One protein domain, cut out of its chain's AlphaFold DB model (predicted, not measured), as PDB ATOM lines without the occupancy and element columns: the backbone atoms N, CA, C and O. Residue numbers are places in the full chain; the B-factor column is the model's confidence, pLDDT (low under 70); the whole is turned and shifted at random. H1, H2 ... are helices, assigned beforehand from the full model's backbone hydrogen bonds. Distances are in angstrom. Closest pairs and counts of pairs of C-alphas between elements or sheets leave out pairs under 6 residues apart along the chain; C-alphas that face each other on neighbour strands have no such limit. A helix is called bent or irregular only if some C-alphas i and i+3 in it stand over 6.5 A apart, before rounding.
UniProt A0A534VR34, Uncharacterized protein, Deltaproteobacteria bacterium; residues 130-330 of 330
ATOM      1  N   GLU A 130     -12.641  70.915  15.571       61.06
ATOM      2  CA  GLU A 130     -13.130  69.843  16.445       61.06
ATOM      3  C   GLU A 130     -12.326  68.543  16.256       61.06
ATOM      4  O   GLU A 130     -11.943  67.904  17.240       61.06
ATOM      5  N   MET A 131     -11.982  68.200  15.012       62.53
ATOM      6  CA  MET A 131     -11.094  67.078  14.706       62.53
ATOM      7  C   MET A 131      -9.682  67.301  15.267       62.53
ATOM      8  O   MET A 131      -9.113  66.407  15.884       62.53
ATOM      9  N   GLU A 132      -9.112  68.498  15.139       65.19
ATOM     10  CA  GLU A 132      -7.797  68.814  15.716       65.19
ATOM     11  C   GLU A 132      -7.778  68.668  17.245       65.19
ATOM     12  O   GLU A 132      -6.804  68.160  17.818       65.19
ATOM     13  N   ALA A 133      -8.864  69.063  17.916       67.25
ATOM     14  CA  ALA A 133      -9.026  68.880  19.353       67.25
ATOM     15  C   ALA A 133      -9.090  67.390  19.741       67.25
ATOM     16  O   ALA A 133      -8.437  66.999  20.709       67.25
ATOM     17  N   LEU A 134      -9.800  66.558  18.966       70.25
ATOM     18  CA  LEU A 134      -9.831  65.093  19.127       70.25
ATOM     19  C   LEU A 134      -8.450  64.465  18.996       70.25
ATOM     20  O   LEU A 134      -7.997  63.750  19.886       70.25
ATOM     21  N   LEU A 135      -7.760  64.761  17.894       76.19
ATOM     22  CA  LEU A 135      -6.441  64.199  17.596       76.19
ATOM     23  C   LEU A 135      -5.378  64.644  18.614       76.19
ATOM     24  O   LEU A 135      -4.318  64.021  18.719       76.19
ATOM     25  N   SER A 136      -5.654  65.712  19.366       76.19
ATOM     26  CA  SER A 136      -4.816  66.233  20.449       76.19
ATOM     27  C   SER A 136      -5.154  65.666  21.832       76.19
ATOM     28  O   SER A 136      -4.404  65.920  22.782       76.19
ATOM     29  N   ASP A 137      -6.254  64.926  21.978       81.06
ATOM     30  CA  ASP A 137      -6.680  64.342  23.246       81.06
ATOM     31  C   ASP A 137      -6.038  62.964  23.477       81.06
ATOM     32  O   ASP A 137      -5.971  62.108  22.593       81.06
ATOM     33  N   ALA A 138      -5.521  62.751  24.688       82.88
ATOM     34  CA  ALA A 138      -4.788  61.536  25.021       82.88
ATOM     35  C   ALA A 138      -5.717  60.326  25.241       82.88
ATOM     36  O   ALA A 138      -5.324  59.207  24.917       82.88
ATOM     37  N   ALA A 139      -6.934  60.532  25.751       82.69
ATOM     38  CA  ALA A 139      -7.911  59.457  25.928       82.69
ATOM     39  C   ALA A 139      -8.471  59.005  24.577       82.69
ATOM     40  O   ALA A 139      -8.617  57.807  24.342       82.69
ATOM     41  N   PHE A 140      -8.693  59.947  23.655       83.06
ATOM     42  CA  PHE A 140      -9.021  59.613  22.271       83.06
ATOM     43  C   PHE A 140      -7.896  58.818  21.596       83.06
ATOM     44  O   PHE A 140      -8.163  57.789  20.983       83.06
ATOM     45  N   ALA A 141      -6.637  59.243  21.744       88.31
ATOM     46  CA  ALA A 141      -5.495  58.512  21.191       88.31
ATOM     47  C   ALA A 141      -5.374  57.086  21.762       88.31
ATOM     48  O   ALA A 141      -5.101  56.151  21.010       88.31
ATOM     49  N   LEU A 142      -5.630  56.905  23.064       90.88
ATOM     50  CA  LEU A 142      -5.687  55.580  23.683       90.88
ATOM     51  C   LEU A 142      -6.788  54.718  23.051       90.88
ATOM     52  O   LEU A 142      -6.512  53.622  22.567       90.88
ATOM     53  N   ALA A 143      -8.022  55.221  23.021       89.12
ATOM     54  CA  ALA A 143      -9.155  54.496  22.455       89.12
ATOM     55  C   ALA A 143      -8.935  54.154  20.969       89.12
ATOM     56  O   ALA A 143      -9.251  53.045  20.533       89.12
ATOM     57  N   PHE A 144      -8.327  55.071  20.209       89.81
ATOM     58  CA  PHE A 144      -7.936  54.852  18.820       89.81
ATOM     59  C   PHE A 144      -6.908  53.727  18.693       89.81
ATOM     60  O   PHE A 144      -7.101  52.824  17.883       89.81
ATOM     61  N   HIS A 145      -5.867  53.711  19.528       93.88
ATOM     62  CA  HIS A 145      -4.911  52.601  19.561       93.88
ATOM     63  C   HIS A 145      -5.589  51.255  19.848       93.88
ATOM     64  O   HIS A 145      -5.307  50.266  19.174       93.88
ATOM     65  N   CYS A 146      -6.532  51.201  20.789       93.50
ATOM     66  CA  CYS A 146      -7.232  49.955  21.088       93.50
ATOM     67  C   CYS A 146      -8.056  49.445  19.893       93.50
ATOM     68  O   CYS A 146      -8.071  48.240  19.629       93.50
ATOM     69  N   VAL A 147      -8.687  50.346  19.132       92.06
ATOM     70  CA  VAL A 147      -9.369  50.009  17.869       92.06
ATOM     71  C   VAL A 147      -8.372  49.527  16.811       92.06
ATOM     72  O   VAL A 147      -8.590  48.477  16.205       92.06
ATOM     73  N   GLU A 148      -7.265  50.245  16.626       93.88
ATOM     74  CA  GLU A 148      -6.221  49.921  15.646       93.88
ATOM     75  C   GLU A 148      -5.650  48.523  15.811       93.88
ATOM     76  O   GLU A 148      -5.356  47.847  14.830       93.88
ATOM     77  N   VAL A 149      -5.459  48.116  17.057       94.31
ATOM     78  CA  VAL A 149      -4.659  46.944  17.370       94.31
ATOM     79  C   VAL A 149      -5.534  45.724  17.650       94.31
ATOM     80  O   VAL A 149      -5.175  44.604  17.283       94.31
ATOM     81  N   ARG A 150      -6.698  45.897  18.288       94.06
ATOM     82  CA  ARG A 150      -7.568  44.763  18.643       94.06
ATOM     83  C   ARG A 150      -8.729  44.577  17.675       94.06
ATOM     84  O   ARG A 150      -9.083  43.433  17.397       94.06
ATOM     85  N   LEU A 151      -9.305  45.658  17.143       92.12
ATOM     86  CA  LEU A 151     -10.508  45.586  16.311       92.12
ATOM     87  C   LEU A 151     -10.198  45.474  14.813       92.12
ATOM     88  O   LEU A 151     -10.649  44.526  14.168       92.12
ATOM     89  N   ARG A 152      -9.417  46.409  14.265       92.88
ATOM     90  CA  ARG A 152      -9.108  46.484  12.824       92.88
ATOM     91  C   ARG A 152      -8.519  45.189  12.245       92.88
ATOM     92  O   ARG A 152      -9.047  44.709  11.242       92.88
ATOM     93  N   PRO A 153      -7.511  44.554  12.876       93.56
ATOM     94  CA  PRO A 153      -6.905  43.335  12.343       93.56
ATOM     95  C   PRO A 153      -7.872  42.148  12.351       93.56
ATOM     96  O   PRO A 153      -7.866  41.336  11.428       93.56
ATOM     97  N   ARG A 154      -8.746  42.053  13.364       92.12
ATOM     98  CA  ARG A 154      -9.757  40.988  13.428       92.12
ATOM     99  C   ARG A 154     -10.861  41.174  12.397       92.12
ATOM    100  O   ARG A 154     -11.308  40.182  11.833       92.12
ATOM    101  N   LEU A 155     -11.275  42.413  12.130       90.44
ATOM    102  CA  LEU A 155     -12.198  42.706  11.034       90.44
ATOM    103  C   LEU A 155     -11.575  42.346   9.682       90.44
ATOM    104  O   LEU A 155     -12.214  41.646   8.903       90.44
ATOM    105  N   ALA A 156     -10.325  42.746   9.436       90.94
ATOM    106  CA  ALA A 156      -9.608  42.397   8.208       90.94
ATOM    107  C   ALA A 156      -9.528  40.874   8.014       90.94
ATOM    108  O   ALA A 156      -9.944  40.364   6.978       90.94
ATOM    109  N   SER A 157      -9.113  40.137   9.047       92.44
ATOM    110  CA  SER A 157      -9.037  38.673   9.007       92.44
ATOM    111  C   SER A 157     -10.407  38.005   8.802       92.44
ATOM    112  O   SER A 157     -10.514  37.035   8.053       92.44
ATOM    113  N   ALA A 158     -11.474  38.534   9.413       89.25
ATOM    114  CA  ALA A 158     -12.830  38.022   9.213       89.25
ATOM    115  C   ALA A 158     -13.338  38.255   7.778       89.25
ATOM    116  O   ALA A 158     -14.003  37.387   7.216       89.25
ATOM    117  N   VAL A 159     -13.003  39.399   7.177       88.75
ATOM    118  CA  VAL A 159     -13.336  39.713   5.780       88.75
ATOM    119  C   VAL A 159     -12.519  38.864   4.805       88.75
ATOM    120  O   VAL A 159     -13.064  38.380   3.816       88.75
ATOM    121  N   GLU A 160     -11.238  38.623   5.086       90.56
ATOM    122  CA  GLU A 160     -10.394  37.718   4.293       90.56
ATOM    123  C   GLU A 160     -10.921  36.277   4.312       90.56
ATOM    124  O   GLU A 160     -10.941  35.610   3.278       90.56
ATOM    125  N   ALA A 161     -11.399  35.810   5.470       89.75
ATOM    126  CA  ALA A 161     -11.999  34.486   5.617       89.75
ATOM    127  C   ALA A 161     -13.343  34.340   4.878       89.75
ATOM    128  O   ALA A 161     -13.739  33.222   4.548       89.75
ATOM    129  N   ALA A 162     -14.035  35.451   4.605       88.56
ATOM    130  CA  ALA A 162     -15.335  35.477   3.946       88.56
ATOM    131  C   ALA A 162     -15.401  36.571   2.861       88.56
ATOM    132  O   ALA A 162     -15.946  37.657   3.072       88.56
ATOM    133  N   PRO A 163     -14.923  36.300   1.634       86.88
ATOM    134  CA  PRO A 163     -14.911  37.296   0.560       86.88
ATOM    135  C   PRO A 163     -16.298  37.852   0.197       86.88
ATOM    136  O   PRO A 163     -16.400  38.965  -0.321       86.88
ATOM    137  N   CYS A 164     -17.375  37.112   0.487       86.50
ATOM    138  CA  CYS A 164     -18.763  37.528   0.267       86.50
ATOM    139  C   CYS A 164     -19.153  38.795   1.053       86.50
ATOM    140  O   CYS A 164     -20.013  39.548   0.599       86.50
ATOM    141  N   ILE A 165     -18.487  39.078   2.179       89.38
ATOM    142  CA  ILE A 165     -18.743  40.263   3.011       89.38
ATOM    143  C   ILE A 165     -17.753  41.412   2.760       89.38
ATOM    144  O   ILE A 165     -17.892  42.473   3.363       89.38
ATOM    145  N   SER A 166     -16.796  41.253   1.838       90.25
ATOM    146  CA  SER A 166     -15.787  42.278   1.498       90.25
ATOM    147  C   SER A 166     -16.363  43.586   0.954       90.25
ATOM    148  O   SER A 166     -15.710  44.625   0.995       90.25
ATOM    149  N   ARG A 167     -17.604  43.549   0.458       90.25
ATOM    150  CA  ARG A 167     -18.335  44.723  -0.038       90.25
ATOM    151  C   ARG A 167     -18.912  45.596   1.076       90.25
ATOM    152  O   ARG A 167     -19.390  46.693   0.795       90.25
ATOM    153  N   VAL A 168     -18.901  45.122   2.323       90.44
ATOM    154  CA  VAL A 168     -19.298  45.920   3.483       90.44
ATOM    155  C   VAL A 168     -18.107  46.805   3.869       90.44
ATOM    156  O   VAL A 168     -17.073  46.271   4.275       90.44
ATOM    157  N   PRO A 169     -18.213  48.141   3.747       90.25
ATOM    158  CA  PRO A 169     -17.097  49.037   4.025       90.25
ATOM    159  C   PRO A 169     -16.747  49.039   5.517       90.25
ATOM    160  O   PRO A 169     -17.602  48.833   6.378       90.25
ATOM    161  N   GLU A 170     -15.485  49.324   5.838       89.44
ATOM    162  CA  GLU A 170     -14.996  49.378   7.225       89.44
ATOM    163  C   GLU A 170     -15.803  50.367   8.089       89.44
ATOM    164  O   GLU A 170     -16.194  50.055   9.216       89.44
ATOM    165  N   SER A 171     -16.140  51.526   7.522       83.56
ATOM    166  CA  SER A 171     -16.975  52.562   8.142       83.56
ATOM    167  C   SER A 171     -18.336  52.029   8.614       83.56
ATOM    168  O   SER A 171     -18.838  52.438   9.664       83.56
ATOM    169  N   ALA A 172     -18.923  51.078   7.881       87.81
ATOM    170  CA  ALA A 172     -20.177  50.438   8.252       87.81
ATOM    171  C   ALA A 172     -20.010  49.456   9.414       87.81
ATOM    172  O   ALA A 172     -20.867  49.419  10.293       87.81
ATOM    173  N   TRP A 173     -18.909  48.701   9.463       89.75
ATOM    174  CA  TRP A 173     -18.602  47.836  10.605       89.75
ATOM    175  C   TRP A 173     -18.442  48.643  11.891       89.75
ATOM    176  O   TRP A 173     -19.001  48.274  12.924       89.75
ATOM    177  N   PHE A 174     -17.745  49.778  11.828       87.19
ATOM    178  CA  PHE A 174     -17.638  50.690  12.966       87.19
ATOM    179  C   PHE A 174     -18.988  51.283  13.364       87.19
ATOM    180  O   PHE A 174     -19.279  51.372  14.554       87.19
ATOM    181  N   GLY A 175     -19.834  51.616  12.387       81.94
ATOM    182  CA  GLY A 175     -21.194  52.089  12.626       81.94
ATOM    183  C   GLY A 175     -22.067  51.058  13.338       81.94
ATOM    184  O   GLY A 175     -22.702  51.378  14.336       81.94
ATOM    185  N   LEU A 176     -22.033  49.802  12.884       84.50
ATOM    186  CA  LEU A 176     -22.740  48.685  13.514       84.50
ATOM    187  C   LEU A 176     -22.278  48.449  14.953       84.50
ATOM    188  O   LEU A 176     -23.103  48.274  15.845       84.50
ATOM    189  N   LEU A 177     -20.964  48.477  15.186       85.31
ATOM    190  CA  LEU A 177     -20.388  48.313  16.518       85.31
ATOM    191  C   LEU A 177     -20.780  49.465  17.443       85.31
ATOM    192  O   LEU A 177     -21.240  49.207  18.553       85.31
ATOM    193  N   HIS A 178     -20.665  50.711  16.972       80.88
ATOM    194  CA  HIS A 178     -21.073  51.896  17.723       80.88
ATOM    195  C   HIS A 178     -22.560  51.850  18.086       80.88
ATOM    196  O   HIS A 178     -22.893  52.008  19.254       80.88
ATOM    197  N   SER A 179     -23.434  51.589  17.112       75.12
ATOM    198  CA  SER A 179     -24.887  51.514  17.308       75.12
ATOM    199  C   SER A 179     -25.338  50.290  18.115       75.12
ATOM    200  O   SER A 179     -26.504  50.199  18.474       75.12
ATOM    201  N   SER A 180     -24.446  49.334  18.387       70.19
ATOM    202  CA  SER A 180     -24.714  48.185  19.263       70.19
ATOM    203  C   SER A 180     -24.147  48.341  20.677       70.19
ATOM    204  O   SER A 180     -24.393  47.487  21.531       70.19
ATOM    205  N   ALA A 181     -23.346  49.383  20.914       68.75
ATOM    206  CA  ALA A 181     -22.791  49.665  22.225       68.75
ATOM    207  C   ALA A 181     -23.871  50.318  23.102       68.75
ATOM    208  O   ALA A 181     -24.569  51.199  22.610       68.75
ATOM    209  N   PRO A 182     -24.007  49.922  24.378       56.16
ATOM    210  CA  PRO A 182     -24.943  50.574  25.288       56.16
ATOM    211  C   PRO A 182     -24.505  52.020  25.556       56.16
ATOM    212  O   PRO A 182     -23.307  52.260  25.753       56.16
ATOM    213  N   ALA A 183     -25.432  52.978  25.645       52.44
ATOM    214  CA  ALA A 183     -25.092  54.331  26.061       52.44
ATOM    215  C   ALA A 183     -24.838  54.297  27.551       52.44
ATOM    216  O   ALA A 183     -25.723  54.381  28.402       52.44
ATOM    217  N   CYS A 184     -23.558  54.201  27.862       50.41
ATOM    218  CA  CYS A 184     -23.078  54.623  29.146       50.41
ATOM    219  C   CYS A 184     -22.828  56.135  29.070       50.41
ATOM    220  O   CYS A 184     -22.187  56.618  28.132       50.41
ATOM    221  N   PRO A 185     -23.355  56.913  30.020       46.56
ATOM    222  CA  PRO A 185     -23.136  58.348  30.021       46.56
ATOM    223  C   PRO A 185     -21.852  58.778  30.734       46.56
ATOM    224  O   PRO A 185     -21.413  59.914  30.567       46.56
ATOM    225  N   LEU A 186     -21.264  57.886  31.532       55.19
ATOM    226  CA  LEU A 186     -19.946  58.087  32.121       55.19
ATOM    227  C   LEU A 186     -18.904  57.838  31.034       55.19
ATOM    228  O   LEU A 186     -19.046  56.889  30.267       55.19
ATOM    229  N   LEU A 187     -17.859  58.666  30.950       61.12
ATOM    230  CA  LEU A 187     -16.804  58.491  29.949       61.12
ATOM    231  C   LEU A 187     -15.878  57.324  30.328       61.12
ATOM    232  O   LEU A 187     -14.695  57.516  30.569       61.12
ATOM    233  N   THR A 188     -16.401  56.104  30.381       66.44
ATOM    234  CA  THR A 188     -15.614  54.888  30.602       66.44
ATOM    235  C   THR A 188     -14.708  54.599  29.390       66.44
ATOM    236  O   THR A 188     -14.918  55.153  28.301       66.44
ATOM    237  N   PRO A 189     -13.705  53.708  29.521       68.50
ATOM    238  CA  PRO A 189     -12.919  53.212  28.389       68.50
ATOM    239  C   PRO A 189     -13.793  52.717  27.226       68.50
ATOM    240  O   PRO A 189     -13.452  52.926  26.060       68.50
ATOM    241  N   ASP A 190     -14.946  52.126  27.544       67.44
ATOM    242  CA  ASP A 190     -15.908  51.603  26.575       67.44
ATOM    243  C   ASP A 190     -16.552  52.734  25.764       67.44
ATOM    244  O   ASP A 190     -16.624  52.658  24.534       67.44
ATOM    245  N   VAL A 191     -16.942  53.822  26.437       68.62
ATOM    246  CA  VAL A 191     -17.503  55.026  25.805       68.62
ATOM    247  C   VAL A 191     -16.455  55.748  24.971       68.62
ATOM    248  O   VAL A 191     -16.755  56.183  23.862       68.62
ATOM    249  N   ALA A 192     -15.210  55.830  25.445       73.75
ATOM    250  CA  ALA A 192     -14.118  56.411  24.668       73.75
ATOM    251  C   ALA A 192     -13.893  55.644  23.350       73.75
ATOM    252  O   ALA A 192     -13.775  56.255  22.286       73.75
ATOM    253  N   VAL A 193     -13.912  54.307  23.391       79.00
ATOM    254  CA  VAL A 193     -13.832  53.463  22.187       79.00
ATOM    255  C   VAL A 193     -15.072  53.626  21.305       79.00
ATOM    256  O   VAL A 193     -14.933  53.777  20.093       79.00
ATOM    257  N   ALA A 194     -16.278  53.677  21.876       76.00
ATOM    258  CA  ALA A 194     -17.506  53.914  21.114       76.00
ATOM    259  C   ALA A 194     -17.500  55.278  20.392       76.00
ATOM    260  O   ALA A 194     -17.943  55.374  19.248       76.00
ATOM    261  N   LEU A 195     -16.938  56.323  21.009       72.81
ATOM    262  CA  LEU A 195     -16.768  57.638  20.386       72.81
ATOM    263  C   LEU A 195     -15.793  57.597  19.202       72.81
ATOM    264  O   LEU A 195     -16.065  58.214  18.173       72.81
ATOM    265  N   VAL A 196     -14.694  56.844  19.303       80.31
ATOM    266  CA  VAL A 196     -13.792  56.615  18.161       80.31
ATOM    267  C   VAL A 196     -14.541  55.929  17.020       80.31
ATOM    268  O   VAL A 196     -14.467  56.385  15.881       80.31
ATOM    269  N   LEU A 197     -15.316  54.880  17.309       80.00
ATOM    270  CA  LEU A 197     -16.117  54.191  16.293       80.00
ATOM    271  C   LEU A 197     -17.146  55.115  15.635       80.00
ATOM    272  O   LEU A 197     -17.371  55.033  14.428       80.00
ATOM    273  N   ARG A 198     -17.731  56.044  16.397       75.75
ATOM    274  CA  ARG A 198     -18.616  57.079  15.852       75.75
ATOM    275  C   ARG A 198     -17.890  57.975  14.850       75.75
ATOM    276  O   ARG A 198     -18.413  58.224  13.771       75.75
ATOM    277  N   VAL A 199     -16.683  58.435  15.180       74.25
ATOM    278  CA  VAL A 199     -15.874  59.275  14.279       74.25
ATOM    279  C   VAL A 199     -15.508  58.514  13.001       74.25
ATOM    280  O   VAL A 199     -15.585  59.069  11.907       74.25
ATOM    281  N   LEU A 200     -15.165  57.231  13.121       77.25
ATOM    282  CA  LEU A 200     -14.779  56.390  11.986       77.25
ATOM    283  C   LEU A 200     -15.970  55.893  11.141       77.25
ATOM    284  O   LEU A 200     -15.763  55.314  10.077       77.25
ATOM    285  N   SER A 201     -17.212  56.128  11.574       77.25
ATOM    286  CA  SER A 201     -18.436  55.657  10.907       77.25
ATOM    287  C   SER A 201     -19.207  56.761  10.173       77.25
ATOM    288  O   SER A 201     -20.422  56.681  10.013       77.25
ATOM    289  N   ALA A 202     -18.520  57.790   9.667       70.50
ATOM    290  CA  ALA A 202     -19.158  58.916   8.973       70.50
ATOM    291  C   ALA A 202     -20.145  58.481   7.865       70.50
ATOM    292  O   ALA A 202     -21.253  59.007   7.773       70.50
ATOM    293  N   GLU A 203     -19.791  57.467   7.073       69.81
ATOM    294  CA  GLU A 203     -20.643  56.952   5.992       69.81
ATOM    295  C   GLU A 203     -21.861  56.169   6.504       69.81
ATOM    296  O   GLU A 203     -22.919  56.199   5.878       69.81
ATOM    297  N   TRP A 204     -21.761  55.517   7.667       76.62
ATOM    298  CA  TRP A 204     -22.872  54.776   8.277       76.62
ATOM    299  C   TRP A 204     -24.077  55.679   8.539       76.62
ATOM    300  O   TRP A 204     -25.220  55.290   8.301       76.62
ATOM    301  N   MET A 205     -23.823  56.917   8.970       69.25
ATOM    302  CA  MET A 205     -24.876  57.887   9.262       69.25
ATOM    303  C   MET A 205     -25.601  58.395   8.013       69.25
ATOM    304  O   MET A 205     -26.707  58.915   8.137       69.25
ATOM    305  N   THR A 206     -25.021  58.203   6.826       72.25
ATOM    306  CA  THR A 206     -25.643  58.572   5.544       72.25
ATOM    307  C   THR A 206     -26.625  57.519   5.025       72.25
ATOM    308  O   THR A 206     -27.404  57.796   4.114       72.25
ATOM    309  N   LEU A 207     -26.616  56.310   5.601       72.75
ATOM    310  CA  LEU A 207     -27.501  55.230   5.177       72.75
ATOM    311  C   LEU A 207     -28.953  55.473   5.626       72.75
ATOM    312  O   LEU A 207     -29.183  55.929   6.751       72.75
ATOM    313  N   PRO A 208     -29.950  55.081   4.807       79.81
ATOM    314  CA  PRO A 208     -31.354  55.130   5.203       79.81
ATOM    315  C   PRO A 208     -31.620  54.340   6.488       79.81
ATOM    316  O   PRO A 208     -31.066  53.259   6.705       79.81
ATOM    317  N   ALA A 209     -32.530  54.830   7.329       73.12
ATOM    318  CA  ALA A 209     -32.814  54.217   8.626       73.12
ATOM    319  C   ALA A 209     -33.363  52.786   8.536       73.12
ATOM    320  O   ALA A 209     -33.125  51.971   9.427       73.12
ATOM    321  N   GLU A 210     -34.101  52.452   7.476       75.69
ATOM    322  CA  GLU A 210     -34.525  51.071   7.222       75.69
ATOM    323  C   GLU A 210     -33.321  50.148   6.992       75.69
ATOM    324  O   GLU A 210     -33.236  49.086   7.610       75.69
ATOM    325  N   ALA A 211     -32.350  50.599   6.195       81.06
ATOM    326  CA  ALA A 211     -31.136  49.849   5.908       81.06
ATOM    327  C   ALA A 211     -30.261  49.675   7.151       81.06
ATOM    328  O   ALA A 211     -29.786  48.570   7.418       81.06
ATOM    329  N   ARG A 212     -30.124  50.725   7.972       82.12
ATOM    330  CA  ARG A 212     -29.419  50.635   9.261       82.12
ATOM    331  C   ARG A 212     -30.087  49.640  10.208       82.12
ATOM    332  O   ARG A 212     -29.406  48.792  10.773       82.12
ATOM    333  N   ARG A 213     -31.420  49.674  10.335       79.38
ATOM    334  CA  ARG A 213     -32.177  48.726  11.177       79.38
ATOM    335  C   ARG A 213     -32.063  47.287  10.682       79.38
ATOM    336  O   ARG A 213     -31.921  46.378  11.497       79.38
ATOM    337  N   ALA A 214     -32.126  47.062   9.370       84.88
ATOM    338  CA  ALA A 214     -31.938  45.736   8.788       84.88
ATOM    339  C   ALA A 214     -30.523  45.203   9.058       84.88
ATOM    340  O   ALA A 214     -30.370  44.068   9.510       84.88
ATOM    341  N   ALA A 215     -29.508  46.047   8.865       88.38
ATOM    342  CA  ALA A 215     -28.115  45.707   9.121       88.38
ATOM    343  C   ALA A 215     -27.842  45.441  10.610       88.38
ATOM    344  O   ALA A 215     -27.193  44.451  10.924       88.38
ATOM    345  N   LEU A 216     -28.399  46.237  11.530       83.75
ATOM    346  CA  LEU A 216     -28.278  46.011  12.978       83.75
ATOM    347  C   LEU A 216     -28.952  44.715  13.430       83.75
ATOM    348  O   LEU A 216     -28.396  43.974  14.238       83.75
ATOM    349  N   ARG A 217     -30.127  44.400  12.872       85.56
ATOM    350  CA  ARG A 217     -30.805  43.123  13.134       85.56
ATOM    351  C   ARG A 217     -29.979  41.939  12.661       85.56
ATOM    352  O   ARG A 217     -29.858  40.969  13.398       85.56
ATOM    353  N   LEU A 218     -29.412  42.016  11.458       88.44
ATOM    354  CA  LEU A 218     -28.557  40.951  10.945       88.44
ATOM    355  C   LEU A 218     -27.247  40.853  11.738       88.44
ATOM    356  O   LEU A 218     -26.795  39.757  12.037       88.44
ATOM    357  N   PHE A 219     -26.675  41.987  12.136       90.00
ATOM    358  CA  PHE A 219     -25.475  42.049  12.961       90.00
ATOM    359  C   PHE A 219     -25.691  41.346  14.303       90.00
ATOM    360  O   PHE A 219     -24.876  40.508  14.687       90.00
ATOM    361  N   GLY A 220     -26.790  41.643  15.001       84.69
ATOM    362  CA  GLY A 220     -27.133  41.041  16.292       84.69
ATOM    363  C   GLY A 220     -27.642  39.596  16.230       84.69
ATOM    364  O   GLY A 220     -27.775  38.974  17.281       84.69
ATOM    365  N   ALA A 221     -27.914  39.061  15.036       84.81
ATOM    366  CA  ALA A 221     -28.495  37.734  14.872       84.81
ATOM    367  C   ALA A 221     -27.542  36.607  15.305       84.81
ATOM    368  O   ALA A 221     -26.315  36.720  15.229       84.81
ATOM    369  N   HIS A 222     -28.123  35.482  15.715       81.06
ATOM    370  CA  HIS A 222     -27.413  34.235  15.978       81.06
ATOM    371  C   HIS A 222     -27.456  33.305  14.761       81.06
ATOM    372  O   HIS A 222     -28.426  33.301  14.009       81.06
ATOM    373  N   ALA A 223     -26.453  32.436  14.581       75.06
ATOM    374  CA  ALA A 223     -26.366  31.547  13.410       75.06
ATOM    375  C   ALA A 223     -27.598  30.627  13.220       75.06
ATOM    376  O   ALA A 223     -27.891  30.184  12.109       75.06
ATOM    377  N   SER A 224     -28.340  30.341  14.293       76.94
ATOM    378  CA  SER A 224     -29.601  29.590  14.262       76.94
ATOM    379  C   SER A 224     -30.776  30.371  13.661       76.94
ATOM    380  O   SER A 224     -31.686  29.759  13.111       76.94
ATOM    381  N   GLU A 225     -30.758  31.701  13.739       75.12
ATOM    382  CA  GLU A 225     -31.845  32.599  13.308       75.12
ATOM    383  C   GLU A 225     -31.792  32.915  11.802       75.12
ATOM    384  O   GLU A 225     -32.734  33.457  11.226       75.12
ATOM    385  N   VAL A 226     -30.693  32.530  11.148       71.56
ATOM    386  CA  VAL A 226     -30.347  32.871   9.760       71.56
ATOM    387  C   VAL A 226     -30.697  31.729   8.788       71.56
ATOM    388  O   VAL A 226     -30.359  31.761   7.610       71.56
ATOM    389  N   ARG A 227     -31.385  30.670   9.235       67.75
ATOM    390  CA  ARG A 227     -31.704  29.526   8.364       67.75
ATOM    391  C   ARG A 227     -33.044  29.704   7.650       67.75
ATOM    392  O   ARG A 227     -34.090  29.636   8.286       67.75
ATOM    393  N   GLY A 228     -32.993  29.862   6.323       63.91
ATOM    394  CA  GLY A 228     -34.104  29.590   5.397       63.91
ATOM    395  C   GLY A 228     -35.424  30.308   5.692       63.91
ATOM    396  O   GLY A 228     -36.488  29.757   5.418       63.91
ATOM    397  N   SER A 229     -35.380  31.503   6.285       71.88
ATOM    398  CA  SER A 229     -36.580  32.225   6.703       71.88
ATOM    399  C   SER A 229     -36.932  33.339   5.715       71.88
ATOM    400  O   SER A 229     -36.087  34.139   5.322       71.88
ATOM    401  N   ALA A 230     -38.224  33.494   5.408       80.75
ATOM    402  CA  ALA A 230     -38.736  34.647   4.653       80.75
ATOM    403  C   ALA A 230     -38.455  36.001   5.349       80.75
ATOM    404  O   ALA A 230     -38.708  37.075   4.794       80.75
ATOM    405  N   GLN A 231     -38.007  35.967   6.606       82.38
ATOM    406  CA  GLN A 231     -37.511  37.120   7.347       82.38
ATOM    407  C   GLN A 231     -36.085  37.487   6.925       82.38
ATOM    408  O   GLN A 231     -35.827  38.671   6.728       82.38
ATOM    409  N   LEU A 232     -35.195  36.512   6.723       85.94
ATOM    410  CA  LEU A 232     -33.848  36.760   6.212       85.94
ATOM    411  C   LEU A 232     -33.889  37.372   4.810       85.94
ATOM    412  O   LEU A 232     -33.250  38.390   4.575       85.94
ATOM    413  N   ASP A 233     -34.725  36.837   3.917       88.06
ATOM    414  CA  ASP A 233     -34.886  37.395   2.567       88.06
ATOM    415  C   ASP A 233     -35.387  38.840   2.586       88.06
ATOM    416  O   ASP A 233     -35.070  39.637   1.703       88.06
ATOM    417  N   ARG A 234     -36.227  39.186   3.568       86.81
ATOM    418  CA  ARG A 234     -36.682  40.567   3.774       86.81
ATOM    419  C   ARG A 234     -35.557  41.443   4.310       86.81
ATOM    420  O   ARG A 234     -35.369  42.533   3.787       86.81
ATOM    421  N   LEU A 235     -34.792  40.961   5.291       86.56
ATOM    422  CA  LEU A 235     -33.643  41.685   5.835       86.56
ATOM    423  C   LEU A 235     -32.605  41.970   4.748       86.56
ATOM    424  O   LEU A 235     -32.254  43.129   4.568       86.56
ATOM    425  N   CYS A 236     -32.190  40.960   3.977       88.88
ATOM    426  CA  CYS A 236     -31.215  41.114   2.895       88.88
ATOM    427  C   CYS A 236     -31.674  42.109   1.819       88.88
ATOM    428  O   CYS A 236     -30.859  42.875   1.317       88.88
ATOM    429  N   ARG A 237     -32.976  42.158   1.503       89.75
ATOM    430  CA  ARG A 237     -33.533  43.142   0.556       89.75
ATOM    431  C   ARG A 237     -33.534  44.576   1.084       89.75
ATOM    432  O   ARG A 237     -33.444  45.495   0.278       89.75
ATOM    433  N   SER A 238     -33.640  44.761   2.397       89.62
ATOM    434  CA  SER A 238     -33.589  46.083   3.030       89.62
ATOM    435  C   SER A 238     -32.154  46.560   3.310       89.62
ATOM    436  O   SER A 238     -31.982  47.714   3.692       89.62
ATOM    437  N   LEU A 239     -31.121  45.719   3.146       90.50
ATOM    438  CA  LEU A 239     -29.717  46.128   3.310       90.50
ATOM    439  C   LEU A 239     -29.275  47.121   2.221       90.50
ATOM    440  O   LEU A 239     -29.865  47.154   1.138       90.50
ATOM    441  N   PRO A 240     -28.201  47.903   2.457       88.56
ATOM    442  CA  PRO A 240     -27.622  48.748   1.420       88.56
ATOM    443  C   PRO A 240     -27.277  47.923   0.164       88.56
ATOM    444  O   PRO A 240     -26.483  46.983   0.262       88.56
ATOM    445  N   PRO A 241     -27.798  48.277  -1.029       85.88
ATOM    446  CA  PRO A 241     -27.575  47.491  -2.248       85.88
ATOM    447  C   PRO A 241     -26.090  47.304  -2.591       85.88
ATOM    448  O   PRO A 241     -25.681  46.253  -3.089       85.88
ATOM    449  N   ALA A 242     -25.267  48.306  -2.260       88.19
ATOM    450  CA  ALA A 242     -23.820  48.289  -2.457       88.19
ATOM    451  C   ALA A 242     -23.114  47.143  -1.713       88.19
ATOM    452  O   ALA A 242     -22.097  46.650  -2.189       88.19
ATOM    453  N   TRP A 243     -23.664  46.679  -0.584       90.44
ATOM    454  CA  TRP A 243     -23.089  45.558   0.164       90.44
ATOM    455  C   TRP A 243     -23.326  44.223  -0.544       90.44
ATOM    456  O   TRP A 243     -22.552  43.292  -0.364       90.44
ATOM    457  N   SER A 244     -24.381  44.129  -1.365       87.25
ATOM    458  CA  SER A 244     -24.738  42.928  -2.137       87.25
ATOM    459  C   SER A 244     -24.806  41.640  -1.300       87.25
ATOM    460  O   SER A 244     -24.479  40.563  -1.794       87.25
ATOM    461  N   LEU A 245     -25.214  41.747  -0.032       88.19
ATOM    462  CA  LEU A 245     -25.324  40.602   0.869       88.19
ATOM    463  C   LEU A 245     -26.562  39.773   0.527       88.19
ATOM    464  O   LEU A 245     -27.698  40.213   0.714       88.19
ATOM    465  N   LEU A 246     -26.319  38.559   0.048       89.88
ATOM    466  CA  LEU A 246     -27.354  37.580  -0.255       89.88
ATOM    467  C   LEU A 246     -27.693  36.741   0.992       89.88
ATOM    468  O   LEU A 246     -26.844  36.597   1.877       89.88
ATOM    469  N   PRO A 247     -28.900  36.148   1.070       88.69
ATOM    470  CA  PRO A 247     -29.294  35.279   2.185       88.69
ATOM    471  C   PRO A 247     -28.306  34.133   2.448       88.69
ATOM    472  O   PRO A 247     -28.053  33.772   3.593       88.69
ATOM    473  N   GLU A 248     -27.690  33.599   1.397       88.38
ATOM    474  CA  GLU A 248     -26.648  32.566   1.469       88.38
ATOM    475  C   GLU A 248     -25.340  33.030   2.128       88.38
ATOM    476  O   GLU A 248     -24.651  32.217   2.735       88.38
ATOM    477  N   SER A 249     -25.018  34.326   2.071       88.94
ATOM    478  CA  SER A 249     -23.828  34.926   2.703       88.94
ATOM    479  C   SER A 249     -24.086  35.404   4.135       88.94
ATOM    480  O   SER A 249     -23.174  35.850   4.832       88.94
ATOM    481  N   ALA A 250     -25.334  35.338   4.597       88.81
ATOM    482  CA  ALA A 250     -25.715  35.812   5.917       88.81
ATOM    483  C   ALA A 250     -25.031  35.062   7.084       88.81
ATOM    484  O   ALA A 250     -24.681  35.727   8.062       88.81
ATOM    485  N   PRO A 251     -24.771  33.734   7.024       89.81
ATOM    486  CA  PRO A 251     -24.004  33.044   8.063       89.81
ATOM    487  C   PRO A 251     -22.587  33.603   8.234       89.81
ATOM    488  O   PRO A 251     -22.150  33.811   9.367       89.81
ATOM    489  N   ASP A 252     -21.904  33.914   7.130       90.94
ATOM    490  CA  ASP A 252     -20.553  34.482   7.147       90.94
ATOM    491  C   ASP A 252     -20.556  35.894   7.740       90.94
ATOM    492  O   ASP A 252     -19.726  36.231   8.586       90.94
ATOM    493  N   PHE A 253     -21.555  36.707   7.376       92.00
ATOM    494  CA  PHE A 253     -21.751  38.027   7.971       92.00
ATOM    495  C   PHE A 253     -21.994  37.950   9.483       92.00
ATOM    496  O   PHE A 253     -21.430  38.742  10.240       92.00
ATOM    497  N   VAL A 254     -22.792  36.990   9.953       91.19
ATOM    498  CA  VAL A 254     -23.054  36.789  11.388       91.19
ATOM    499  C   VAL A 254     -21.814  36.285  12.130       91.19
ATOM    500  O   VAL A 254     -21.541  36.730  13.252       91.19
ATOM    501  N   ALA A 255     -21.020  35.410  11.509       90.94
ATOM    502  CA  ALA A 255     -19.745  34.964  12.061       90.94
ATOM    503  C   ALA A 255     -18.763  36.140  12.207       90.94
ATOM    504  O   ALA A 255     -18.224  36.357  13.296       90.94
ATOM    505  N   ALA A 256     -18.609  36.959  11.164       92.50
ATOM    506  CA  ALA A 256     -17.783  38.163  11.200       92.50
ATOM    507  C   ALA A 256     -18.292  39.191  12.223       92.50
ATOM    508  O   ALA A 256     -17.508  39.731  12.999       92.50
ATOM    509  N   SER A 257     -19.611  39.385  12.314       91.50
ATOM    510  CA  SER A 257     -20.246  40.248  13.321       91.50
ATOM    511  C   SER A 257     -19.940  39.787  14.748       91.50
ATOM    512  O   SER A 257     -19.674  40.596  15.637       91.50
ATOM    513  N   THR A 258     -19.929  38.472  14.975       90.69
ATOM    514  CA  THR A 258     -19.562  37.887  16.269       90.69
ATOM    515  C   THR A 258     -18.093  38.144  16.596       90.69
ATOM    516  O   THR A 258     -17.786  38.582  17.706       90.69
ATOM    517  N   GLN A 259     -17.188  37.945  15.632       92.06
ATOM    518  CA  GLN A 259     -15.766  38.257  15.803       92.06
ATOM    519  C   GLN A 259     -15.533  39.748  16.072       92.06
ATOM    520  O   GLN A 259     -14.774  40.091  16.976       92.06
ATOM    521  N   ALA A 260     -16.240  40.632  15.365       91.19
ATOM    522  CA  ALA A 260     -16.176  42.077  15.559       91.19
ATOM    523  C   ALA A 260     -16.574  42.486  16.986       91.19
ATOM    524  O   ALA A 260     -15.858  43.247  17.637       91.19
ATOM    525  N   ARG A 261     -17.673  41.934  17.520       89.31
ATOM    526  CA  ARG A 261     -18.098  42.186  18.908       89.31
ATOM    527  C   ARG A 261     -17.096  41.666  19.935       89.31
ATOM    528  O   ARG A 261     -16.862  42.325  20.945       89.31
ATOM    529  N   LEU A 262     -16.494  40.497  19.703       90.56
ATOM    530  CA  LEU A 262     -15.438  39.973  20.579       90.56
ATOM    531  C   LEU A 262     -14.192  40.865  20.548       90.56
ATOM    532  O   LEU A 262     -13.641  41.189  21.596       90.56
ATOM    533  N   ALA A 263     -13.788  41.306  19.359       92.19
ATOM    534  CA  ALA A 263     -12.667  42.215  19.165       92.19
ATOM    535  C   ALA A 263     -12.891  43.575  19.849       92.19
ATOM    536  O   ALA A 263     -11.973  44.114  20.463       92.19
ATOM    537  N   LEU A 264     -14.123  44.092  19.813       90.19
ATOM    538  CA  LEU A 264     -14.511  45.304  20.534       90.19
ATOM    539  C   LEU A 264     -14.350  45.144  22.051       90.19
ATOM    540  O   LEU A 264     -13.774  46.015  22.698       90.19
ATOM    541  N   ARG A 265     -14.773  44.008  22.619       88.31
ATOM    542  CA  ARG A 265     -14.571  43.717  24.050       88.31
ATOM    543  C   ARG A 265     -13.090  43.631  24.419       88.31
ATOM    544  O   ARG A 265     -12.710  44.040  25.513       88.31
ATOM    545  N   ASP A 266     -12.252  43.111  23.528       91.19
ATOM    546  CA  ASP A 266     -10.804  43.069  23.746       91.19
ATOM    547  C   ASP A 266     -10.171  44.468  23.650       91.19
ATOM    548  O   ASP A 266      -9.296  44.794  24.454       91.19
ATOM    549  N   ALA A 267     -10.653  45.323  22.741       91.50
ATOM    550  CA  ALA A 267     -10.260  46.732  22.668       91.50
ATOM    551  C   ALA A 267     -10.621  47.484  23.961       91.50
ATOM    552  O   ALA A 267      -9.782  48.188  24.520       91.50
ATOM    553  N   TRP A 268     -11.834  47.284  24.478       88.12
ATOM    554  CA  TRP A 268     -12.292  47.837  25.756       88.12
ATOM    555  C   TRP A 268     -11.416  47.414  26.934       88.12
ATOM    556  O   TRP A 268     -10.943  48.255  27.697       88.12
ATOM    557  N   ARG A 269     -11.117  46.114  27.044       89.50
ATOM    558  CA  ARG A 269     -10.227  45.588  28.091       89.50
ATOM    559  C   ARG A 269      -8.839  46.211  28.022       89.50
ATOM    560  O   ARG A 269      -8.330  46.636  29.055       89.50
ATOM    561  N   LEU A 270      -8.241  46.286  26.833       92.00
ATOM    562  CA  LEU A 270      -6.932  46.914  26.647       92.00
ATOM    563  C   LEU A 270      -6.963  48.394  27.057       92.00
ATOM    564  O   LEU A 270      -6.094  48.843  27.806       92.00
ATOM    565  N   CYS A 271      -7.995  49.123  26.624       90.25
ATOM    566  CA  CYS A 271      -8.202  50.526  26.969       90.25
ATOM    567  C   CYS A 271      -8.267  50.707  28.492       90.25
ATOM    568  O   CYS A 271      -7.547  51.535  29.046       90.25
ATOM    569  N   ASN A 272      -9.043  49.865  29.180       88.75
ATOM    570  CA  ASN A 272      -9.176  49.901  30.634       88.75
ATOM    571  C   ASN A 272      -7.836  49.644  31.343       88.75
ATOM    572  O   ASN A 272      -7.449  50.414  32.212       88.75
ATOM    573  N   ARG A 273      -7.064  48.631  30.926       90.62
ATOM    574  CA  ARG A 273      -5.761  48.304  31.539       90.62
ATOM    575  C   ARG A 273      -4.713  49.408  31.368       90.62
ATOM    576  O   ARG A 273      -3.984  49.743  32.310       90.62
ATOM    577  N   ILE A 274      -4.619  49.990  30.172       90.38
ATOM    578  CA  ILE A 274      -3.695  51.106  29.920       90.38
ATOM    579  C   ILE A 274      -4.166  52.347  30.688       90.38
ATOM    580  O   ILE A 274      -3.345  53.015  31.318       90.38
ATOM    581  N   ALA A 275      -5.475  52.614  30.729       88.25
ATOM    582  CA  ALA A 275      -6.031  53.676  31.558       88.25
ATOM    583  C   ALA A 275      -5.716  53.465  33.050       88.25
ATOM    584  O   ALA A 275      -5.276  54.419  33.690       88.25
ATOM    585  N   THR A 276      -5.808  52.238  33.591       87.25
ATOM    586  CA  THR A 276      -5.356  51.929  34.962       87.25
ATOM    587  C   THR A 276      -3.895  52.309  35.160       87.25
ATOM    588  O   THR A 276      -3.528  52.867  36.189       87.25
ATOM    589  N   SER A 277      -3.034  52.017  34.188       87.62
ATOM    590  CA  SER A 277      -1.597  52.316  34.292       87.62
ATOM    591  C   SER A 277      -1.359  53.824  34.410       87.62
ATOM    592  O   SER A 277      -0.596  54.276  35.261       87.62
ATOM    593  N   VAL A 278      -2.101  54.610  33.625       84.88
ATOM    594  CA  VAL A 278      -2.076  56.077  33.670       84.88
ATOM    595  C   VAL A 278      -2.621  56.632  34.991       84.88
ATOM    596  O   VAL A 278      -2.081  57.607  35.517       84.88
ATOM    597  N   THR A 279      -3.709  56.069  35.523       78.81
ATOM    598  CA  THR A 279      -4.350  56.587  36.745       78.81
ATOM    599  C   THR A 279      -3.619  56.162  38.016       78.81
ATOM    600  O   THR A 279      -3.498  56.967  38.937       78.81
ATOM    601  N   SER A 280      -3.075  54.943  38.060       77.31
ATOM    602  CA  SER A 280      -2.347  54.403  39.218       77.31
ATOM    603  C   SER A 280      -0.937  54.976  39.389       77.31
ATOM    604  O   SER A 280      -0.465  55.097  40.518       77.31
ATOM    605  N   GLY A 281      -0.265  55.368  38.300       65.75
ATOM    606  CA  GLY A 281       1.103  55.901  38.336       65.75
ATOM    607  C   GLY A 281       1.231  57.385  38.707       65.75
ATOM    608  O   GLY A 281       2.344  57.891  38.854       65.75
ATOM    609  N   LYS A 282       0.125  58.127  38.849       61.06
ATOM    610  CA  LYS A 282       0.167  59.598  38.845       61.06
ATOM    611  C   LYS A 282       0.343  60.275  40.201       61.06
ATOM    612  O   LYS A 282      -0.287  59.935  41.195       61.06
ATOM    613  N   ARG A 283       1.121  61.367  40.176       54.84
ATOM    614  CA  ARG A 283       1.326  62.325  41.283       54.84
ATOM    615  C   ARG A 283       0.551  63.652  41.131       54.84
ATOM    616  O   ARG A 283       0.773  64.565  41.919       54.84
ATOM    617  N   GLY A 284      -0.334  63.798  40.135       55.16
ATOM    618  CA  GLY A 284      -1.047  65.061  39.867       55.16
ATOM    619  C   GLY A 284      -2.349  64.916  39.060       55.16
ATOM    620  O   GLY A 284      -2.633  63.827  38.556       55.16
ATOM    621  N   PRO A 285      -3.148  65.998  38.927       55.59
ATOM    622  CA  PRO A 285      -4.488  65.944  38.343       55.59
ATOM    623  C   PRO A 285      -4.466  65.622  36.841       55.59
ATOM    624  O   PRO A 285      -3.685  66.182  36.066       55.59
ATOM    625  N   LEU A 286      -5.353  64.714  36.428       65.31
ATOM    626  CA  LEU A 286      -5.609  64.357  35.031       65.31
ATOM    627  C   LEU A 286      -6.284  65.526  34.280       65.31
ATOM    628  O   LEU A 286      -6.916  66.387  34.888       65.31
ATOM    629  N   ARG A 287      -6.124  65.583  32.950       60.88
ATOM    630  CA  ARG A 287      -6.696  66.622  32.071       60.88
ATOM    631  C   ARG A 287      -7.226  66.002  30.776       60.88
ATOM    632  O   ARG A 287      -6.727  64.954  30.366       60.88
ATOM    633  N   GLY A 288      -8.161  66.690  30.118       63.06
ATOM    634  CA  GLY A 288      -8.807  66.208  28.889       63.06
ATOM    635  C   GLY A 288      -9.664  64.972  29.157       63.06
ATOM    636  O   GLY A 288     -10.116  64.779  30.285       63.06
ATOM    637  N   GLY A 289      -9.836  64.099  28.162       62.41
ATOM    638  CA  GLY A 289     -10.662  62.897  28.308       62.41
ATOM    639  C   GLY A 289     -10.199  61.957  29.431       62.41
ATOM    640  O   GLY A 289     -11.016  61.319  30.078       62.41
ATOM    641  N   PHE A 290      -8.908  61.946  29.781       64.94
ATOM    642  CA  PHE A 290      -8.400  61.153  30.910       64.94
ATOM    643  C   PHE A 290      -8.802  61.663  32.294       64.94
ATOM    644  O   PHE A 290      -8.661  60.922  33.261       64.94
ATOM    645  N   ALA A 291      -9.276  62.905  32.429       57.19
ATOM    646  CA  ALA A 291      -9.855  63.371  33.692       57.19
ATOM    647  C   ALA A 291     -11.183  62.668  34.026       57.19
ATOM    648  O   ALA A 291     -11.690  62.833  35.130       57.19
ATOM    649  N   LEU A 292     -11.727  61.924  33.062       56.62
ATOM    650  CA  LEU A 292     -13.112  61.461  33.010       56.62
ATOM    651  C   LEU A 292     -13.217  59.950  32.865       56.62
ATOM    652  O   LEU A 292     -14.286  59.391  33.082       56.62
ATOM    653  N   ILE A 293     -12.111  59.307  32.477       66.19
ATOM    654  CA  ILE A 293     -12.031  57.858  32.380       66.19
ATOM    655  C   ILE A 293     -12.082  57.271  33.783       66.19
ATOM    656  O   ILE A 293     -11.084  57.254  34.508       66.19
ATOM    657  N   GLU A 294     -13.259  56.771  34.143       64.50
ATOM    658  CA  GLU A 294     -13.437  55.869  35.273       64.50
ATOM    659  C   GLU A 294     -12.908  54.486  34.892       64.50
ATOM    660  O   GLU A 294     -13.318  53.890  33.897       64.50
ATOM    661  N   VAL A 295     -11.945  53.999  35.668       71.75
ATOM    662  CA  VAL A 295     -11.268  52.723  35.433       71.75
ATOM    663  C   VAL A 295     -11.861  51.674  36.371       71.75
ATOM    664  O   VAL A 295     -11.823  51.850  37.588       71.75
ATOM    665  N   ASP A 296     -12.329  50.551  35.825       66.69
ATOM    666  CA  ASP A 296     -13.024  49.488  36.578       66.69
ATOM    667  C   ASP A 296     -12.082  48.558  37.372       66.69
ATOM    668  O   ASP A 296     -12.222  47.336  37.370       66.69
ATOM    669  N   GLY A 297     -11.068  49.112  38.041       66.00
ATOM    670  CA  GLY A 297     -10.157  48.335  38.893       66.00
ATOM    671  C   GLY A 297      -9.391  47.218  38.166       66.00
ATOM    672  O   GLY A 297      -8.907  46.287  38.810       66.00
ATOM    673  N   ALA A 298      -9.281  47.281  36.834       78.50
ATOM    674  CA  ALA A 298      -8.540  46.311  36.036       78.50
ATOM    675  C   ALA A 298      -7.042  46.350  36.362       78.50
ATOM    676  O   ALA A 298      -6.501  47.404  36.695       78.50
ATOM    677  N   ALA A 299      -6.352  45.217  36.208       85.88
ATOM    678  CA  ALA A 299      -4.902  45.166  36.370       85.88
ATOM    679  C   ALA A 299      -4.196  46.093  35.353       85.88
ATOM    680  O   ALA A 299      -4.631  46.152  34.200       85.88
ATOM    681  N   PRO A 300      -3.098  46.774  35.734       88.12
ATOM    682  CA  PRO A 300      -2.322  47.597  34.809       88.12
ATOM    683  C   PRO A 300      -1.873  46.843  33.547       88.12
ATOM    684  O   PRO A 300      -1.798  45.606  33.499       88.12
ATOM    685  N   ALA A 301      -1.586  47.606  32.498       90.19
ATOM    686  CA  ALA A 301      -1.036  47.099  31.253       90.19
ATOM    687  C   ALA A 301       0.373  46.534  31.483       90.19
ATOM    688  O   ALA A 301       1.142  47.040  32.302       90.19
ATOM    689  N   GLY A 302       0.688  45.452  30.776       90.75
ATOM    690  CA  GLY A 302       2.007  44.829  30.800       90.75
ATOM    691  C   GLY A 302       3.006  45.560  29.894       90.75
ATOM    692  O   GLY A 302       2.604  46.401  29.090       90.75
ATOM    693  N   PRO A 303       4.305  45.220  29.968       90.50
ATOM    694  CA  PRO A 303       5.338  45.858  29.150       90.50
ATOM    695  C   PRO A 303       5.095  45.687  27.643       90.50
ATOM    696  O   PRO A 303       5.272  46.643  26.898       90.50
ATOM    697  N   GLU A 304       4.611  44.519  27.209       92.88
ATOM    698  CA  GLU A 304       4.298  44.236  25.798       92.88
ATOM    699  C   GLU A 304       3.202  45.167  25.249       92.88
ATOM    700  O   GLU A 304       3.319  45.699  24.150       92.88
ATOM    701  N   GLU A 305       2.156  45.432  26.036       92.50
ATOM    702  CA  GLU A 305       1.062  46.329  25.633       92.50
ATOM    703  C   GLU A 305       1.521  47.793  25.554       92.50
ATOM    704  O   GLU A 305       1.046  48.556  24.714       92.50
ATOM    705  N   LEU A 306       2.466  48.197  26.409       91.69
ATOM    706  CA  LEU A 306       3.051  49.541  26.374       91.69
ATOM    707  C   LEU A 306       4.044  49.711  25.211       91.69
ATOM    708  O   LEU A 306       4.165  50.806  24.646       91.69
ATOM    709  N   GLU A 307       4.734  48.640  24.824       92.69
ATOM    710  CA  GLU A 307       5.573  48.610  23.626       92.69
ATOM    711  C   GLU A 307       4.719  48.714  22.352       92.69
ATOM    712  O   GLU A 307       4.978  49.576  21.509       92.69
ATOM    713  N   GLU A 308       3.627  47.950  22.269       93.56
ATOM    714  CA  GLU A 308       2.643  48.002  21.176       93.56
ATOM    715  C   GLU A 308       1.990  49.396  21.053       93.56
ATOM    716  O   GLU A 308       1.777  49.926  19.952       93.56
ATOM    717  N   LEU A 309       1.730  50.057  22.188       93.00
ATOM    718  CA  LEU A 309       1.286  51.451  22.222       93.00
ATOM    719  C   LEU A 309       2.342  52.405  21.648       93.00
ATOM    720  O   LEU A 309       2.015  53.310  20.874       93.00
ATOM    721  N   SER A 310       3.612  52.198  21.991       91.19
ATOM    722  CA  SER A 310       4.730  53.007  21.494       91.19
ATOM    723  C   SER A 310       4.960  52.809  19.990       91.19
ATOM    724  O   SER A 310       5.272  53.761  19.271       91.19
ATOM    725  N   GLU A 311       4.772  51.595  19.477       93.25
ATOM    726  CA  GLU A 311       4.746  51.297  18.040       93.25
ATOM    727  C   GLU A 311       3.604  52.009  17.322       93.25
ATOM    728  O   GLU A 311       3.821  52.675  16.306       93.25
ATOM    729  N   THR A 312       2.402  51.953  17.890       91.56
ATOM    730  CA  THR A 312       1.233  52.643  17.337       91.56
ATOM    731  C   THR A 312       1.456  54.157  17.300       91.56
ATOM    732  O   THR A 312       1.215  54.797  16.276       91.56
ATOM    733  N   ALA A 313       2.009  54.739  18.365       90.56
ATOM    734  CA  ALA A 313       2.356  56.157  18.415       90.56
ATOM    735  C   ALA A 313       3.382  56.556  17.336       90.56
ATOM    736  O   ALA A 313       3.279  57.641  16.761       90.56
ATOM    737  N   ARG A 314       4.344  55.675  17.017       90.81
ATOM    738  CA  ARG A 314       5.302  55.872  15.911       90.81
ATOM    739  C   ARG A 314       4.643  55.782  14.534       90.81
ATOM    740  O   ARG A 314       5.041  56.508  13.629       90.81
ATOM    741  N   LYS A 315       3.627  54.934  14.363       91.56
ATOM    742  CA  LYS A 315       2.829  54.877  13.127       91.56
ATOM    743  C   LYS A 315       1.996  56.152  12.936       91.56
ATOM    744  O   LYS A 315       1.853  56.630  11.814       91.56
ATOM    745  N   TYR A 316       1.499  56.733  14.028       87.62
ATOM    746  CA  TYR A 316       0.587  57.881  14.036       87.62
ATOM    747  C   TYR A 316       1.210  59.155  14.634       87.62
ATOM    748  O   TYR A 316       0.571  59.869  15.405       87.62
ATOM    749  N   VAL A 317       2.448  59.488  14.243       82.12
ATOM    750  CA  VAL A 317       3.213  60.645  14.776       82.12
ATOM    751  C   VAL A 317       2.477  61.986  14.631       82.12
ATOM    752  O   VAL A 317       2.676  62.893  15.441       82.12
ATOM    753  N   GLY A 318       1.597  62.111  13.632       77.38
ATOM    754  CA  GLY A 318       0.767  63.302  13.421       77.38
ATOM    755  C   GLY A 318      -0.311  63.532  14.490       77.38
ATOM    756  O   GLY A 318      -0.780  64.657  14.641       77.38
ATOM    757  N   MET A 319      -0.686  62.512  15.269       85.94
ATOM    758  CA  MET A 319      -1.689  62.633  16.331       85.94
ATOM    759  C   MET A 319      -1.030  63.060  17.646       85.94
ATOM    760  O   MET A 319      -0.418  62.263  18.362       85.94
ATOM    761  N   ALA A 320      -1.168  64.341  18.000       84.56
ATOM    762  CA  ALA A 320      -0.554  64.910  19.200       84.56
ATOM    763  C   ALA A 320      -1.003  64.229  20.511       84.56
ATOM    764  O   ALA A 320      -0.239  64.226  21.481       84.56
ATOM    765  N   GLY A 321      -2.191  63.616  20.532       84.94
ATOM    766  CA  GLY A 321      -2.715  62.845  21.655       84.94
ATOM    767  C   GLY A 321      -1.813  61.680  22.071       84.94
ATOM    768  O   GLY A 321      -1.630  61.470  23.269       84.94
ATOM    769  N   PHE A 322      -1.144  60.997  21.130       88.75
ATOM    770  CA  PHE A 322      -0.209  59.910  21.458       88.75
ATOM    771  C   PHE A 322       1.003  60.397  22.246       88.75
ATOM    772  O   PHE A 322       1.393  59.774  23.230       88.75
ATOM    773  N   ARG A 323       1.574  61.548  21.872       86.19
ATOM    774  CA  ARG A 323       2.695  62.144  22.620       86.19
ATOM    775  C   ARG A 323       2.294  62.478  24.053       86.19
ATOM    776  O   ARG A 323       3.064  62.246  24.979       86.19
ATOM    777  N   ARG A 324       1.082  63.008  24.236       85.00
ATOM    778  CA  ARG A 324       0.541  63.315  25.564       85.00
ATOM    779  C   ARG A 324       0.299  62.045  26.368       85.00
ATOM    780  O   ARG A 324       0.683  62.017  27.526       85.00
ATOM    781  N   LEU A 325      -0.279  61.012  25.758       86.94
ATOM    782  CA  LEU A 325      -0.508  59.712  26.389       86.94
ATOM    783  C   LEU A 325       0.800  59.073  26.875       86.94
ATOM    784  O   LEU A 325       0.883  58.697  28.038       86.94
ATOM    785  N   LEU A 326       1.833  59.020  26.030       88.00
ATOM    786  CA  LEU A 326       3.138  58.476  26.417       88.00
ATOM    787  C   LEU A 326       3.768  59.259  27.578       88.00
ATOM    788  O   LEU A 326       4.321  58.653  28.485       88.00
ATOM    789  N   ALA A 327       3.616  60.586  27.606       86.19
ATOM    790  CA  ALA A 327       4.077  61.407  28.728       86.19
ATOM    791  C   ALA A 327       3.307  61.152  30.038       86.19
ATOM    792  O   ALA A 327       3.797  61.513  31.102       86.19
ATOM    793  N   LEU A 328       2.102  60.569  29.986       83.88
ATOM    794  CA  LEU A 328       1.357  60.174  31.187       83.88
ATOM    795  C   LEU A 328       1.766  58.801  31.736       83.88
ATOM    796  O   LEU A 328       1.368  58.476  32.851       83.88
ATOM    797  N   LEU A 329       2.485  58.005  30.944       83.25
ATOM    798  CA  LEU A 329       2.934  56.649  31.279       83.25
ATOM    799  C   LEU A 329       4.395  56.605  31.767       83.25
ATOM    800  O   LEU A 329       4.869  55.535  32.142       83.25
ATOM    801  N   GLN A 330       5.093  57.745  31.734       76.12
ATOM    802  CA  GLN A 330       6.456  57.955  32.240       76.12
ATOM    803  C   GLN A 330       6.428  58.486  33.675       76.12
ATOM    804  O   GLN A 330       7.317  58.081  34.457       76.12
TER     805      GLN A 330
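Overview. This is residues 130 to 330 of the 330 residues of an uncharacterized protein of Deltaproteobacteria bacterium (UniProt A0A534VR34). A long helix, H7, runs as a spine through an elongated, all-helix domain; H2 lies beside it, running back the other way, and the hairpin of H3 and H4 packs on H7, with H4 also on H2. H5 and H6 pack at the beginning of H7, while H1, H8 and H10 gather round the beginning of H2 at the other end, where H9 folds back into H10. The printed part has 201 residues with ten named helices, H1 to H10 in order, and no named strand. It is compact, with a radius of gyration of the C-alphas of 18.2 A, and spans 61 by 32 by 29 A; the helices' packing is mostly crossed.

Arrangement. Start at H1, residues 130 to 135, which only just touches H10, residues 320 to 328, with 3 pairs of C-alphas within 8 A; the closest C-alphas, Leu 135 and Gly 321, are 5.7 A apart. Next, H2, residues 138 to 161, touches the hub, H7, residues 247 to 280, at a shallow tilt of 27 degrees, opposite ways, closest at C-alphas Cys 146 and Ala 267, 4.7 A. With residues 138 to 140 alone H2 touches H8, residues 288 to 291 (C-alphas 139 and 289, 5.0 A), and with residues 138 to 142 alone it touches H10 (C-alphas 138 and 321, 4.2 A). H3, residues 170 to 180, and H4, residues 189 to 200, form a hairpin, closest at C-alphas Phe 174 and Leu 197, 5.1 A. H4 touches H2 at C-alphas Val 193 and Ala 143, 4.8 A. H5, residues 209 to 220, touches H7 about perpendicular, at 80 degrees, closest at C-alphas Phe 219 and Ser 257, 5.5 A. H6, residues 230 to 238, touches H5 at C-alphas Leu 235 and Ala 214, 5.3 A. H9, residues 303 to 315, and H10 form a hairpin and only just touch, with 3 pairs of C-alphas within 8 A. Every O i to N i+4 pair is within hydrogen-bond range in H1, H3, H4, H5, H6, H9 and H10, against 17 of 20 in H2 and 28 of 30 in H7; H8 is too short for one.

Along the chain. Find C-alpha 130 at (-13.130, 69.843, 16.445), where H1 begins. H2 is 34.1 A long, with a kink of 28 degrees near residue 147. H7 runs 49.6 A from (-29.294, 35.279, 2.185) to (-2.347, 54.403, 39.218) and is irregular: C-alphas 248 and 251 are 7.1 A apart. H10 ends at C-alpha 328, (1.357, 60.174, 31.187).

Size, cuts and confidence. The C-alphas farthest apart, Ala 230 and Arg 283, are 60.9 A apart. The printed part has no cut, and the link from H8 to H9 is long. Mean pLDDT of the printed part is 81.8; 35 residues are under 70, among them 181 to 191 and 281 to 294.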